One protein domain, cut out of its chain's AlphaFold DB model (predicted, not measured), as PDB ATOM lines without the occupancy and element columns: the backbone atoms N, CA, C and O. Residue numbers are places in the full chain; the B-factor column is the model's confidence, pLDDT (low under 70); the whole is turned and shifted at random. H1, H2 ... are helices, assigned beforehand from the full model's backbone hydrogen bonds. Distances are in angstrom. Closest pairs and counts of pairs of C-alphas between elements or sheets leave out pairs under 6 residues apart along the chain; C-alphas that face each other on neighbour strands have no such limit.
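What this domain is: This is residues 5 to 115 of the 131 residues of the protein "Amidase domain-containing protein" of Perkinsus olseni (UniProt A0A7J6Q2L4). The model is a loose, flat array of crossed helices, with H1 in the middle touching H2, H3 and H6, and with a long stretch that has no named element, residues 69 to 89, sweeping round one side from the end of H3 to the small helix H4. From H4 the printed part folds back inward through H5, which touches no helix, to H6, which packs on H1 and H3, while residues 66 to 74 stick out at one end. The printed part has 111 residues with six named helices, H1 to H6 in order along the chain, and no named strand; the class is all helix. The whole is loose, with a radius of gyration of the C-alphas of 16.4 A, and spans 49 by 36 by 18 A.

Where its parts are: H1 runs over residues 5 to 23, 27.1 A from first to last C-alpha, beginning with C-alpha 5 at (170.880, 153.341, 154.048). H2, residues 33 to 43, is 15.6 A long. H3, residues 47 to 68, is the longest helix at 31.3 A and ends with C-alpha 68 at (180.165, 161.429, 169.990). H4, residues 90 to 93, measures 5.2 A, and H5, residues 98 to 104, measures 9.8 A. H6, residues 109 to 114, is 8.3 A long and ends with C-alpha 114 at (170.185, 154.393, 168.765).

How they stand to each other: H1 is the hub. H1 and H2 touch and are about perpendicular, at 78 degrees; their closest C-alphas, those of Ser 17 and Gly 42, are 4.5 A apart. H1 and H3 touch at a steep tilt of 53 degrees, opposite ways, closest at the C-alphas of Ser 10 and Ala 53, 4.7 A apart. H6 touches H1 at residues 7 to 11 alone, about perpendicular at 75 degrees, with the C-alphas of His 11 and Leu 113 closest at 5.6 A. H6 also touches H3, at residues 57 to 61 alone, about perpendicular at 88 degrees, with the C-alphas of Ser 61 and Ala 114 closest at 5.3 A. The helix packing is mostly crossed: of these 4 touching pairs, 0 are at a shallow tilt. H2 and H4 are close but not clearly touching, with the C-alphas of Pro 33 and Tyr 93 closest at 7.4 A. H5 is apart from H1, H2 and H3. In H1, H2, H3, H5 and H6 every O i to N i+4 pair is within hydrogen-bond range; H4 is too short for such a pair.

The domain as a whole: The two C-alphas farthest apart, those of Asp 29 and Lys 70, are 49.8 A apart. Residues 66 to 74, of which 66 to 68 belong to H3, stand free. The link from H3 to H4 is long, with 21 residues. The printed part has no cut. The mean pLDDT of the printed part is 91.6, and no printed residue is under 70.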
ATOM      1  N   ASN A   5     172.102 153.985 154.525       87.81
ATOM      2  CA  ASN A   5     170.880 153.341 154.048       87.81
ATOM      3  C   ASN A   5     170.589 152.044 154.806       87.81
ATOM      4  O   ASN A   5     169.436 151.788 155.136       87.81
ATOM      5  N   ASP A   6     171.622 151.271 155.134       89.56
ATOM      6  CA  ASP A   6     171.473 150.000 155.848       89.56
ATOM      7  C   ASP A   6     170.916 150.238 157.260       89.56
ATOM      8  O   ASP A   6     170.018 149.530 157.712       89.56
ATOM      9  N   GLN A   7     171.375 151.302 157.927       90.25
ATOM     10  CA  GLN A   7     170.857 151.709 159.236       90.25
ATOM     11  C   GLN A   7     169.407 152.220 159.155       90.25
ATOM     12  O   GLN A   7     168.578 151.869 159.992       90.25
ATOM     13  N   ALA A   8     169.067 152.997 158.122       89.75
ATOM     14  CA  ALA A   8     167.695 153.460 157.900       89.75
ATOM     15  C   ALA A   8     166.722 152.301 157.596       89.75
ATOM     16  O   ALA A   8     165.571 152.316 158.043       89.75
ATOM     17  N   ILE A   9     167.184 151.283 156.861       89.69
ATOM     18  CA  ILE A   9     166.423 150.056 156.600       89.69
ATOM     19  C   ILE A   9     166.229 149.275 157.901       89.69
ATOM     20  O   ILE A   9     165.094 148.929 158.215       89.69
ATOM     21  N   SER A  10     167.291 149.073 158.689       90.88
ATOM     22  CA  SER A  10     167.218 148.429 160.011       90.88
ATOM     23  C   SER A  10     166.169 149.101 160.906       90.88
ATOM     24  O   SER A  10     165.265 148.422 161.382       90.88
ATOM     25  N   HIS A  11     166.185 150.434 161.021       91.56
ATOM     26  CA  HIS A  11     165.155 151.185 161.752       91.56
ATOM     27  C   HIS A  11     163.734 150.896 161.250       91.56
ATOM     28  O   HIS A  11     162.827 150.666 162.047       91.56
ATOM     29  N   THR A  12     163.535 150.909 159.930       91.38
ATOM     30  CA  THR A  12     162.212 150.712 159.317       91.38
ATOM     31  C   THR A  12     161.678 149.297 159.555       91.38
ATOM     32  O   THR A  12     160.495 149.130 159.839       91.38
ATOM     33  N   LEU A  13     162.543 148.286 159.474       91.56
ATOM     34  CA  LEU A  13     162.172 146.889 159.701       91.56
ATOM     35  C   LEU A  13     161.868 146.619 161.177       91.56
ATOM     36  O   LEU A  13     160.841 146.014 161.478       91.56
ATOM     37  N   THR A  14     162.709 147.119 162.088       90.81
ATOM     38  CA  THR A  14     162.494 146.978 163.535       90.81
ATOM     39  C   THR A  14     161.167 147.612 163.948       90.81
ATOM     40  O   THR A  14     160.327 146.925 164.525       90.81
ATOM     41  N   ILE A  15     160.918 148.878 163.581       92.06
ATOM     42  CA  ILE A  15     159.682 149.564 163.986       92.06
ATOM     43  C   ILE A  15     158.436 148.933 163.349       92.06
ATOM     44  O   ILE A  15     157.400 148.845 163.999       92.06
ATOM     45  N   GLY A  16     158.526 148.468 162.097       92.94
ATOM     46  CA  GLY A  16     157.418 147.807 161.408       92.94
ATOM     47  C   GLY A  16     157.034 146.481 162.065       92.94
ATOM     48  O   GLY A  16     155.858 146.252 162.345       92.94
ATOM     49  N   SER A  17     158.028 145.643 162.376       93.81
ATOM     50  CA  SER A  17     157.819 144.378 163.086       93.81
ATOM     51  C   SER A  17     157.264 144.603 164.494       93.81
ATOM     52  O   SER A  17     156.289 143.966 164.884       93.81
ATOM     53  N   GLU A  18     157.848 145.522 165.268       92.94
ATOM     54  CA  GLU A  18     157.366 145.851 166.618       92.94
ATOM     55  C   GLU A  18     155.925 146.370 166.591       92.94
ATOM     56  O   GLU A  18     155.101 145.961 167.411       92.94
ATOM     57  N   PHE A  19     155.597 147.220 165.612       94.31
ATOM     58  CA  PHE A  19     154.247 147.734 165.419       94.31
ATOM     59  C   PHE A  19     153.253 146.609 165.111       94.31
ATOM     60  O   PHE A  19     152.203 146.531 165.748       94.31
ATOM     61  N   HIS A  20     153.598 145.689 164.208       94.25
ATOM     62  CA  HIS A  20     152.777 144.506 163.955       94.25
ATOM     63  C   HIS A  20     152.589 143.661 165.225       94.25
ATOM     64  O   HIS A  20     151.462 143.349 165.607       94.25
ATOM     65  N   GLN A  21     153.679 143.324 165.919       93.25
ATOM     66  CA  GLN A  21     153.635 142.473 167.110       93.25
ATOM     67  C   GLN A  21     152.780 143.071 168.232       93.25
ATOM     68  O   GLN A  21     152.046 142.332 168.895       93.25
ATOM     69  N   ALA A  22     152.849 144.391 168.428       94.19
ATOM     70  CA  ALA A  22     152.065 145.107 169.430       94.19
ATOM     71  C   ALA A  22     150.553 145.068 169.146       94.19
ATOM     72  O   ALA A  22     149.760 145.058 170.086       94.19
ATOM     73  N   HIS A  23     150.165 144.995 167.871       93.19
ATOM     74  CA  HIS A  23     148.775 145.102 167.416       93.19
ATOM     75  C   HIS A  23     148.229 143.815 166.776       93.19
ATOM     76  O   HIS A  23     147.139 143.814 166.208       93.19
ATOM     77  N   LYS A  24     148.941 142.689 166.895       90.56
ATOM     78  CA  LYS A  24     148.583 141.412 166.247       90.56
ATOM     79  C   LYS A  24     147.189 140.873 166.595       90.56
ATOM     80  O   LYS A  24     146.643 140.064 165.856       90.56
ATOM     81  N   ASN A  25     146.642 141.284 167.741       91.50
ATOM     82  CA  ASN A  25     145.348 140.830 168.254       91.50
ATOM     83  C   ASN A  25     144.260 141.913 168.166       91.50
ATOM     84  O   ASN A  25     143.159 141.708 168.678       91.50
ATOM     85  N   ASP A  26     144.563 143.063 167.566       91.38
ATOM     86  CA  ASP A  26     143.618 144.168 167.474       91.38
ATOM     87  C   ASP A  26     142.581 143.934 166.371       91.38
ATOM     88  O   ASP A  26     142.781 143.179 165.416       91.38
ATOM     89  N   VAL A  27     141.444 144.624 166.481       90.31
ATOM     90  CA  VAL A  27     140.414 144.612 165.437       90.31
ATOM     91  C   VAL A  27     140.894 145.475 164.271       90.31
ATOM     92  O   VAL A  27     140.772 146.696 164.290       90.31
ATOM     93  N   ILE A  28     141.437 144.839 163.236       88.25
ATOM     94  CA  ILE A  28     142.058 145.540 162.104       88.25
ATOM     95  C   ILE A  28     141.041 146.337 161.279       88.25
ATOM     96  O   ILE A  28     141.359 147.422 160.796       88.25
ATOM     97  N   ASP A  29     139.802 145.860 161.140       89.44
ATOM     98  CA  ASP A  29     138.808 146.441 160.226       89.44
ATOM     99  C   ASP A  29     138.440 147.898 160.522       89.44
ATOM    100  O   ASP A  29     138.110 148.641 159.593       89.44
ATOM    101  N   ILE A  30     138.560 148.332 161.778       91.19
ATOM    102  CA  ILE A  30     138.266 149.712 162.192       91.19
ATOM    103  C   ILE A  30     139.408 150.693 161.891       91.19
ATOM    104  O   ILE A  30     139.219 151.903 162.009       91.19
ATOM    105  N   LEU A  31     140.588 150.190 161.520       90.25
ATOM    106  CA  LEU A  31     141.775 151.006 161.294       90.25
ATOM    107  C   LEU A  31     141.748 151.682 159.917       90.25
ATOM    108  O   LEU A  31     141.139 151.202 158.952       90.25
ATOM    109  N   GLU A  32     142.445 152.810 159.829       90.62
ATOM    110  CA  GLU A  32     142.632 153.547 158.584       90.62
ATOM    111  C   GLU A  32     143.496 152.719 157.594       90.62
ATOM    112  O   GLU A  32     144.357 151.942 158.027       90.62
ATOM    113  N   PRO A  33     143.254 152.807 156.267       89.75
ATOM    114  CA  PRO A  33     143.955 151.990 155.271       89.75
ATOM    115  C   PRO A  33     145.489 151.989 155.346       89.75
ATOM    116  O   PRO A  33     146.088 150.922 155.229       89.75
ATOM    117  N   ASN A  34     146.142 153.134 155.560       91.50
ATOM    118  CA  ASN A  34     147.598 153.220 155.701       91.50
ATOM    119  C   ASN A  34     148.089 152.448 156.941       91.50
ATOM    120  O   ASN A  34     149.118 151.773 156.860       91.50
ATOM    121  N   THR A  35     147.342 152.448 158.053       91.88
ATOM    122  CA  THR A  35     147.656 151.606 159.225       91.88
ATOM    123  C   THR A  35     147.564 150.119 158.897       91.88
ATOM    124  O   THR A  35     148.484 149.374 159.225       91.88
ATOM    125  N   LYS A  36     146.497 149.689 158.212       92.44
ATOM    126  CA  LYS A  36     146.316 148.285 157.803       92.44
ATOM    127  C   LYS A  36     147.481 147.797 156.946       92.44
ATOM    128  O   LYS A  36     148.070 146.770 157.253       92.44
ATOM    129  N   ILE A  37     147.854 148.579 155.931       92.50
ATOM    130  CA  ILE A  37     148.989 148.265 155.052       92.50
ATOM    131  C   ILE A  37     150.295 148.203 155.853       92.50
ATOM    132  O   ILE A  37     151.118 147.329 155.622       92.50
ATOM    133  N   SER A  38     150.492 149.110 156.812       92.56
ATOM    134  CA  SER A  38     151.710 149.126 157.633       92.56
ATOM    135  C   SER A  38     151.815 147.896 158.543       92.56
ATOM    136  O   SER A  38     152.903 147.350 158.694       92.56
ATOM    137  N   LEU A  39     150.697 147.448 159.126       94.25
ATOM    138  CA  LEU A  39     150.643 146.235 159.949       94.25
ATOM    139  C   LEU A  39     150.882 144.965 159.128       94.25
ATOM    140  O   LEU A  39     151.555 144.062 159.616       94.25
ATOM    141  N   ASP A  40     150.354 144.922 157.904       93.25
ATOM    142  CA  ASP A  40     150.540 143.816 156.958       93.25
ATOM    143  C   ASP A  40     151.996 143.740 156.469       93.25
ATOM    144  O   ASP A  40     152.627 142.692 156.490       93.25
ATOM    145  N   LEU A  41     152.618 144.879 156.148       92.75
ATOM    146  CA  LEU A  41     154.050 144.908 155.831       92.75
ATOM    147  C   LEU A  41     154.924 144.493 157.021       92.75
ATOM    148  O   LEU A  41     155.970 143.878 156.830       92.75
ATOM    149  N   GLY A  42     154.510 144.835 158.242       93.19
ATOM    150  CA  GLY A  42     155.200 144.428 159.462       93.19
ATOM    151  C   GLY A  42     155.113 142.925 159.743       93.19
ATOM    152  O   GLY A  42     156.049 142.388 160.332       93.19
ATOM    153  N   SER A  43     154.049 142.233 159.306       93.50
ATOM    154  CA  SER A  43     153.927 140.775 159.478       93.50
ATOM    155  C   SER A  43     154.837 139.967 158.561       93.50
ATOM    156  O   SER A  43     155.147 138.823 158.877       93.50
ATOM    157  N   GLU A  44     155.292 140.556 157.455       94.50
ATOM    158  CA  GLU A  44     156.203 139.906 156.502       94.50
ATOM    159  C   GLU A  44     157.672 139.917 156.966       94.50
ATOM    160  O   GLU A  44     158.549 139.375 156.291       94.50
ATOM    161  N   VAL A  45     157.975 140.544 158.108       92.56
ATOM    162  CA  VAL A  45     159.329 140.589 158.670       92.56
ATOM    163  C   VAL A  45     159.568 139.350 159.534       92.56
ATOM    164  O   VAL A  45     159.079 139.256 160.659       92.56
ATOM    165  N   ASP A  46     160.343 138.397 159.014       92.50
ATOM    166  CA  ASP A  46     160.685 137.171 159.737       92.50
ATOM    167  C   ASP A  46     161.750 137.369 160.838       92.50
ATOM    168  O   ASP A  46     162.452 138.383 160.910       92.50
ATOM    169  N   GLU A  47     161.896 136.359 161.702       90.81
ATOM    170  CA  GLU A  47     162.841 136.368 162.827       90.81
ATOM    171  C   GLU A  47     164.304 136.561 162.397       90.81
ATOM    172  O   GLU A  47     165.071 137.223 163.099       90.81
ATOM    173  N   GLY A  48     164.702 136.026 161.239       93.81
ATOM    174  CA  GLY A  48     166.059 136.168 160.714       93.81
ATOM    175  C   GLY A  48     166.359 137.601 160.276       93.81
ATOM    176  O   GLY A  48     167.457 138.112 160.518       93.81
ATOM    177  N   ILE A  49     165.373 138.282 159.686       91.88
ATOM    178  CA  ILE A  49     165.463 139.706 159.347       91.88
ATOM    179  C   ILE A  49     165.548 140.554 160.619       91.88
ATOM    180  O   ILE A  49     166.376 141.465 160.678       91.88
ATOM    181  N   ILE A  50     164.756 140.241 161.649       90.62
ATOM    182  CA  ILE A  50     164.814 140.937 162.944       90.62
ATOM    183  C   ILE A  50     166.200 140.771 163.579       90.62
ATOM    184  O   ILE A  50     166.814 141.755 163.989       90.62
ATOM    185  N   GLU A  51     166.743 139.551 163.606       94.12
ATOM    186  CA  GLU A  51     168.077 139.293 164.158       94.12
ATOM    187  C   GLU A  51     169.165 140.077 163.400       94.12
ATOM    188  O   GLU A  51     170.076 140.655 164.004       94.12
ATOM    189  N   ALA A  52     169.073 140.131 162.068       93.38
ATOM    190  CA  ALA A  52     169.981 140.924 161.245       93.38
ATOM    191  C   ALA A  52     169.837 142.432 161.517       93.38
ATOM    192  O   ALA A  52     170.847 143.127 161.662       93.38
ATOM    193  N   ALA A  53     168.606 142.936 161.636       91.81
ATOM    194  CA  ALA A  53     168.328 144.334 161.936       91.81
ATOM    195  C   ALA A  53     168.881 144.741 163.310       91.81
ATOM    196  O   ALA A  53     169.505 145.797 163.415       91.81
ATOM    197  N   GLU A  54     168.757 143.890 164.331       89.94
ATOM    198  CA  GLU A  54     169.321 144.138 165.664       89.94
ATOM    199  C   GLU A  54     170.859 144.130 165.664       89.94
ATOM    200  O   GLU A  54     171.493 144.951 166.334       89.94
ATOM    201  N   LYS A  55     171.502 143.280 164.848       93.50
ATOM    202  CA  LYS A  55     172.964 143.332 164.645       93.50
ATOM    203  C   LYS A  55     173.400 144.653 164.010       93.50
ATOM    204  O   LYS A  55     174.386 145.243 164.458       93.50
ATOM    205  N   VAL A  56     172.664 145.138 163.005       92.75
ATOM    206  CA  VAL A  56     172.919 146.445 162.375       92.75
ATOM    207  C   VAL A  56     172.710 147.579 163.374       92.75
ATOM    208  O   VAL A  56     173.564 148.458 163.456       92.75
ATOM    209  N   LYS A  57     171.641 147.540 164.176       90.31
ATOM    210  CA  LYS A  57     171.365 148.514 165.240       90.31
ATOM    211  C   LYS A  57     172.498 148.578 166.258       90.31
ATOM    212  O   LYS A  57     172.994 149.664 166.544       90.31
ATOM    213  N   LYS A  58     172.973 147.429 166.751       91.88
ATOM    214  CA  LYS A  58     174.127 147.368 167.661       91.88
ATOM    215  C   LYS A  58     175.371 147.997 167.029       91.88
ATOM    216  O   LYS A  58     175.982 148.877 167.630       91.88
ATOM    217  N   TRP A  59     175.722 147.571 165.815       93.12
ATOM    218  CA  TRP A  59     176.878 148.107 165.094       93.12
ATOM    219  C   TRP A  59     176.760 149.621 164.865       93.12
ATOM    220  O   TRP A  59     177.726 150.350 165.077       93.12
ATOM    221  N   ALA A  60     175.579 150.101 164.472       91.50
ATOM    222  CA  ALA A  60     175.286 151.512 164.254       91.50
ATOM    223  C   ALA A  60     175.508 152.328 165.529       91.50
ATOM    224  O   ALA A  60     176.241 153.316 165.501       91.50
ATOM    225  N   SER A  61     174.930 151.888 166.650       90.94
ATOM    226  CA  SER A  61     175.071 152.549 167.948       90.94
ATOM    227  C   SER A  61     176.535 152.673 168.374       90.94
ATOM    228  O   SER A  61     176.951 153.751 168.790       90.94
ATOM    229  N   GLU A  62     177.346 151.624 168.199       93.00
ATOM    230  CA  GLU A  62     178.790 151.678 168.474       93.00
ATOM    231  C   GLU A  62     179.500 152.737 167.616       93.00
ATOM    232  O   GLU A  62     180.266 153.546 168.136       93.00
ATOM    233  N   ARG A  63     179.217 152.784 166.305       92.56
ATOM    234  CA  ARG A  63     179.828 153.778 165.404       92.56
ATOM    235  C   ARG A  63     179.418 155.204 165.752       92.56
ATOM    236  O   ARG A  63     180.234 156.113 165.615       92.56
ATOM    237  N   TRP A  64     178.173 155.414 166.173       91.69
ATOM    238  CA  TRP A  64     177.698 156.723 166.614       91.69
ATOM    239  C   TRP A  64     178.352 157.161 167.922       91.69
ATOM    240  O   TRP A  64     178.777 158.310 168.011       91.69
ATOM    241  N   LEU A  65     178.508 156.262 168.897       92.31
ATOM    242  CA  LEU A  65     179.220 156.561 170.143       92.31
ATOM    243  C   LEU A  65     180.669 156.998 169.874       92.31
ATOM    244  O   LEU A  65     181.093 158.022 170.396       92.31
ATOM    245  N   GLU A  66     181.381 156.328 168.963       93.88
ATOM    246  CA  GLU A  66     182.726 156.749 168.522       93.88
ATOM    247  C   GLU A  66     182.754 158.138 167.858       93.88
ATOM    248  O   GLU A  66     183.786 158.813 167.849       93.88
ATOM    249  N   GLN A  67     181.651 158.565 167.231       92.06
ATOM    250  CA  GLN A  67     181.544 159.934 166.722       92.06
ATOM    251  C   GLN A  67     181.301 160.924 167.859       92.06
ATOM    252  O   GLN A  67     181.926 161.981 167.859       92.06
ATOM    253  N   PHE A  68     180.451 160.583 168.829       92.81
ATOM    254  CA  PHE A  68     180.165 161.429 169.990       92.81
ATOM    255  C   PHE A  68     181.352 161.575 170.953       92.81
ATOM    256  O   PHE A  68     181.438 162.565 171.665       92.81
ATOM    257  N   GLU A  69     182.348 160.688 170.903       95.75
ATOM    258  CA  GLU A  69     183.649 160.940 171.547       95.75
ATOM    259  C   GLU A  69     184.387 162.162 170.964       95.75
ATOM    260  O   GLU A  69     185.299 162.701 171.586       95.75
ATOM    261  N   LYS A  70     184.014 162.597 169.753       96.38
ATOM    262  CA  LYS A  70     184.661 163.682 169.000       96.38
ATOM    263  C   LYS A  70     183.772 164.919 168.852       96.38
ATOM    264  O   LYS A  70     184.244 165.928 168.333       96.38
ATOM    265  N   MET A  71     182.498 164.835 169.236       95.25
ATOM    266  CA  MET A  71     181.521 165.918 169.105       95.25
ATOM    267  C   MET A  71     180.462 165.844 170.206       95.25
ATOM    268  O   MET A  71     179.951 164.769 170.492       95.25
ATOM    269  N   ASP A  72     180.058 166.988 170.755       95.25
ATOM    270  CA  ASP A  72     179.018 167.038 171.794       95.25
ATOM    271  C   ASP A  72     177.600 166.869 171.232       95.25
ATOM    272  O   ASP A  72     176.693 166.389 171.909       95.25
ATOM    273  N   ALA A  73     177.389 167.293 169.984       93.38
ATOM    274  CA  ALA A  73     176.100 167.227 169.314       93.38
ATOM    275  C   ALA A  73     176.264 167.124 167.796       93.38
ATOM    276  O   ALA A  73     177.205 167.666 167.214       93.38
ATOM    277  N   MET A  74     175.291 166.485 167.148       91.81
ATOM    278  CA  MET A  74     175.140 166.507 165.698       91.81
ATOM    279  C   MET A  74     174.001 167.450 165.319       91.81
ATOM    280  O   MET A  74     172.897 167.347 165.849       91.81
ATOM    281  N   MET A  75     174.254 168.338 164.361       93.19
ATOM    282  CA  MET A  75     173.228 169.204 163.791       93.19
ATOM    283  C   MET A  75     172.868 168.736 162.384       93.19
ATOM    284  O   MET A  75     173.735 168.601 161.519       93.19
ATOM    285  N   THR A  76     171.581 168.521 162.145       93.56
ATOM    286  CA  THR A  76     171.019 168.162 160.840       93.56
ATOM    287  C   THR A  76     169.768 168.998 160.576       93.56
ATOM    288  O   THR A  76     169.167 169.530 161.513       93.56
ATOM    289  N   PRO A  77     169.339 169.146 159.311       92.81
ATOM    290  CA  PRO A  77     167.972 169.566 159.040       92.81
ATOM    291  C   PRO A  77     166.992 168.572 159.670       92.81
ATOM    292  O   PRO A  77     167.149 167.366 159.490       92.81
ATOM    293  N   SER A  78     165.954 169.059 160.352       92.88
ATOM    294  CA  SER A  78     164.920 168.181 160.920       92.88
ATOM    295  C   SER A  78     164.133 167.431 159.842       92.88
ATOM    296  O   SER A  78     163.746 166.286 160.047       92.88
ATOM    297  N   MET A  79     163.920 168.063 158.683       92.56
ATOM    298  CA  MET A  79     163.206 167.501 157.536       92.56
ATOM    299  C   MET A  79     164.018 167.720 156.257       92.56
ATOM    300  O   MET A  79     164.666 168.753 156.093       92.56
ATOM    301  N   ALA A  80     163.965 166.766 155.324       93.50
ATOM    302  CA  ALA A  80     164.632 166.897 154.023       93.50
ATOM    303  C   ALA A  80     163.845 167.747 153.011       93.50
ATOM    304  O   ALA A  80     164.396 168.170 151.995       93.50
ATOM    305  N   ILE A  81     162.556 167.965 153.270       93.25
ATOM    306  CA  ILE A  81     161.626 168.701 152.416       93.25
ATOM    307  C   ILE A  81     160.726 169.590 153.282       93.25
ATOM    308  O   ILE A  81     160.484 169.249 154.442       93.25
ATOM    309  N   PRO A  82     160.210 170.709 152.743       91.69
ATOM    310  CA  PRO A  82     159.216 171.523 153.437       91.69
ATOM    311  C   PRO A  82     157.879 170.770 153.589       91.69
ATOM    312  O   PRO A  82     157.683 169.726 152.955       91.69
ATOM    313  N   PRO A  83     156.926 171.307 154.373       92.19
ATOM    314  CA  PRO A  83     155.558 170.802 154.420       92.19
ATOM    315  C   PRO A  83     154.959 170.619 153.021       92.19
ATOM    316  O   PRO A  83     155.052 171.503 152.168       92.19
ATOM    317  N   GLN A  84     154.359 169.454 152.780       91.19
ATOM    318  CA  GLN A  84     153.773 169.105 151.488       91.19
ATOM    319  C   GLN A  84     152.281 169.433 151.444       91.19
ATOM    320  O   GLN A  84     151.579 169.367 152.454       91.19
ATOM    321  N   ILE A  85     151.781 169.747 150.249       91.50
ATOM    322  CA  ILE A  85     150.350 169.953 150.023       91.50
ATOM    323  C   ILE A  85     149.625 168.611 150.175       91.50
ATOM    324  O   ILE A  85     150.028 167.605 149.588       91.50
ATOM    325  N   ILE A  86     148.521 168.605 150.923       91.94
ATOM    326  CA  ILE A  86     147.654 167.430 151.050       91.94
ATOM    327  C   ILE A  86     147.025 167.134 149.683       91.94
ATOM    328  O   ILE A  86     146.331 167.975 149.104       91.94
ATOM    329  N   GLN A  87     147.273 165.935 149.154       90.44
ATOM    330  CA  GLN A  87     146.758 165.530 147.846       90.44
ATOM    331  C   GLN A  87     145.225 165.420 147.863       90.44
ATOM    332  O   GLN A  87     144.605 165.078 148.875       90.44
ATOM    333  N   LYS A  88     144.584 165.696 146.720       92.56
ATOM    334  CA  LYS A  88     143.124 165.584 146.597       92.56
ATOM    335  C   LYS A  88     142.676 164.143 146.863       92.56
ATOM    336  O   LYS A  88     143.266 163.206 146.343       92.56
ATOM    337  N   GLY A  89     141.603 163.976 147.636       88.31
ATOM    338  CA  GLY A  89     141.005 162.665 147.923       88.31
ATOM    339  C   GLY A  89     141.586 161.925 149.134       88.31
ATOM    340  O   GLY A  89     140.932 161.006 149.621       88.31
ATOM    341  N   VAL A  90     142.725 162.365 149.686       90.94
ATOM    342  CA  VAL A  90     143.361 161.733 150.863       90.94
ATOM    343  C   VAL A  90     142.430 161.704 152.074       90.94
ATOM    344  O   VAL A  90     142.352 160.695 152.761       90.94
ATOM    345  N   ASN A  91     141.620 162.746 152.279       86.44
ATOM    346  CA  ASN A  91     140.650 162.792 153.382       86.44
ATOM    347  C   ASN A  91     139.585 161.682 153.323       86.44
ATOM    348  O   ASN A  91     138.931 161.421 154.326       86.44
ATOM    349  N   LYS A  92     139.360 161.074 152.148       87.94
ATOM    350  CA  LYS A  92     138.356 160.020 151.955       87.94
ATOM    351  C   LYS A  92     138.969 158.620 151.908       87.94
ATOM    352  O   LYS A  92     138.314 157.675 152.328       87.94
ATOM    353  N   TYR A  93     140.178 158.490 151.365       85.12
ATOM    354  CA  TYR A  93     140.777 157.190 151.040       85.12
ATOM    355  C   TYR A  93     142.110 156.916 151.747       85.12
ATOM    356  O   TYR A  93     142.646 155.822 151.602       85.12
ATOM    357  N   GLY A  94     142.641 157.884 152.498       88.19
ATOM    358  CA  GLY A  94     143.980 157.804 153.070       88.19
ATOM    359  C   GLY A  94     145.085 158.074 152.044       88.19
ATOM    360  O   GLY A  94     144.831 158.389 150.877       88.19
ATOM    361  N   LEU A  95     146.334 157.980 152.499       90.19
ATOM    362  CA  LEU A  95     147.529 158.037 151.659       90.19
ATOM    363  C   LEU A  95     148.584 157.089 152.224       90.19
ATOM    364  O   LEU A  95     149.111 157.338 153.304       90.19
ATOM    365  N   PHE A  96     148.944 156.068 151.450       90.94
ATOM    366  CA  PHE A  96     150.121 155.247 151.709       90.94
ATOM    367  C   PHE A  96     151.238 155.663 150.743       90.94
ATOM    368  O   PHE A  96     151.131 155.456 149.533       90.94
ATOM    369  N   ASN A  97     152.289 156.310 151.253       91.75
ATOM    370  CA  ASN A  97     153.408 156.799 150.440       91.75
ATOM    371  C   ASN A  97     154.750 156.623 151.168       91.75
ATOM    372  O   ASN A  97     155.252 157.540 151.821       91.75
ATOM    373  N   VAL A  98     155.346 155.438 151.015       88.44
ATOM    374  CA  VAL A  98     156.628 155.072 151.646       88.44
ATOM    375  C   VAL A  98     157.767 155.976 151.189       88.44
ATOM    376  O   VAL A  98     158.644 156.313 151.980       88.44
ATOM    377  N   THR A  99     157.754 156.421 149.931       90.94
ATOM    378  CA  THR A  99     158.783 157.324 149.406       90.94
ATOM    379  C   THR A  99     158.761 158.666 150.130       90.94
ATOM    380  O   THR A  99     159.811 159.146 150.552       90.94
ATOM    381  N   LEU A 100     157.578 159.255 150.323       92.75
ATOM    382  CA  LEU A 100     157.429 160.504 151.069       92.75
ATOM    383  C   LEU A 100     157.893 160.334 152.519       92.75
ATOM    384  O   LEU A 100     158.681 161.147 153.000       92.75
ATOM    385  N   VAL A 101     157.463 159.257 153.182       90.44
ATOM    386  CA  VAL A 101     157.875 158.951 154.560       90.44
ATOM    387  C   VAL A 101     159.396 158.802 154.650       90.44
ATOM    388  O   VAL A 101     160.010 159.453 155.485       90.44
ATOM    389  N   SER A 102     160.024 158.041 153.752       89.56
ATOM    390  CA  SER A 102     161.482 157.851 153.713       89.56
ATOM    391  C   SER A 102     162.251 159.163 153.515       89.56
ATOM    392  O   SER A 102     163.300 159.380 154.125       89.56
ATOM    393  N   ILE A 103     161.726 160.078 152.692       93.12
ATOM    394  CA  ILE A 103     162.314 161.412 152.526       93.12
ATOM    395  C   ILE A 103     162.190 162.215 153.826       93.12
ATOM    396  O   ILE A 103     163.172 162.818 154.260       93.12
ATOM    397  N   MET A 104     161.014 162.214 154.459       91.88
ATOM    398  CA  MET A 104     160.761 162.960 155.696       91.88
ATOM    399  C   MET A 104     161.601 162.445 156.871       91.88
ATOM    400  O   MET A 104     162.141 163.246 157.629       91.88
ATOM    401  N   THR A 105     161.779 161.130 157.004       91.00
ATOM    402  CA  THR A 105     162.486 160.521 158.142       91.00
ATOM    403  C   THR A 105     164.006 160.452 157.976       91.00
ATOM    404  O   THR A 105     164.710 159.989 158.879       91.00
ATOM    405  N   ARG A 106     164.542 160.949 156.851       91.19
ATOM    406  CA  ARG A 106     165.957 160.835 156.464       91.19
ATOM    407  C   ARG A 106     166.943 161.173 157.579       91.19
ATOM    408  O   ARG A 106     167.975 160.516 157.648       91.19
ATOM    409  N   TYR A 107     166.664 162.190 158.395       92.75
ATOM    410  CA  TYR A 107     167.595 162.704 159.406       92.75
ATOM    411  C   TYR A 107     167.233 162.343 160.850       92.75
ATOM    412  O   TYR A 107     168.055 162.560 161.734       92.75
ATOM    413  N   ILE A 108     166.040 161.791 161.093       90.88
ATOM    414  CA  ILE A 108     165.547 161.523 162.455       90.88
ATOM    415  C   ILE A 108     165.810 160.085 162.906       90.88
ATOM    416  O   ILE A 108     165.935 159.829 164.100       90.88
ATOM    417  N   TRP A 109     165.941 159.147 161.960       86.31
ATOM    418  CA  TRP A 109     166.132 157.735 162.290       86.31
ATOM    419  C   TRP A 109     167.347 157.453 163.197       86.31
ATOM    420  O   TRP A 109     167.213 156.534 163.999       86.31
ATOM    421  N   PRO A 110     168.491 158.186 163.168       88.75
ATOM    422  CA  PRO A 110     169.610 157.865 164.060       88.75
ATOM    423  C   PRO A 110     169.244 158.018 165.536       88.75
ATOM    424  O   PRO A 110     169.616 157.182 166.355       88.75
ATOM    425  N   SER A 111     168.475 159.061 165.864       90.38
ATOM    426  CA  SER A 111     167.982 159.302 167.222       90.38
ATOM    427  C   SER A 111     167.017 158.198 167.652       90.38
ATOM    428  O   SER A 111     167.183 157.642 168.734       90.38
ATOM    429  N   ASN A 112     166.092 157.798 166.776       89.38
ATOM    430  CA  ASN A 112     165.142 156.720 167.062       89.38
ATOM    431  C   ASN A 112     165.822 155.349 167.208       89.38
ATOM    432  O   ASN A 112     165.512 154.602 168.130       89.38
ATOM    433  N   LEU A 113     166.741 155.008 166.298       87.38
ATOM    434  CA  LEU A 113     167.386 153.694 166.242       87.38
ATOM    435  C   LEU A 113     168.336 153.475 167.425       87.38
ATOM    436  O   LEU A 113     168.351 152.393 168.009       87.38
ATOM    437  N   ALA A 114     169.135 154.491 167.754       87.06
ATOM    438  CA  ALA A 114     170.185 154.393 168.765       87.06
ATOM    439  C   ALA A 114     169.797 155.003 170.124       87.06
ATOM    440  O   ALA A 114     170.552 154.886 171.087       87.06
ATOM    441  N   GLY A 115     168.621 155.631 170.229       89.00
ATOM    442  CA  GLY A 115     168.100 156.187 171.480       89.00
ATOM    443  C   GLY A 115     168.758 157.497 171.918       89.00
ATOM    444  O   GLY A 115     168.678 157.859 173.092       89.00
TER     445      GLY A 115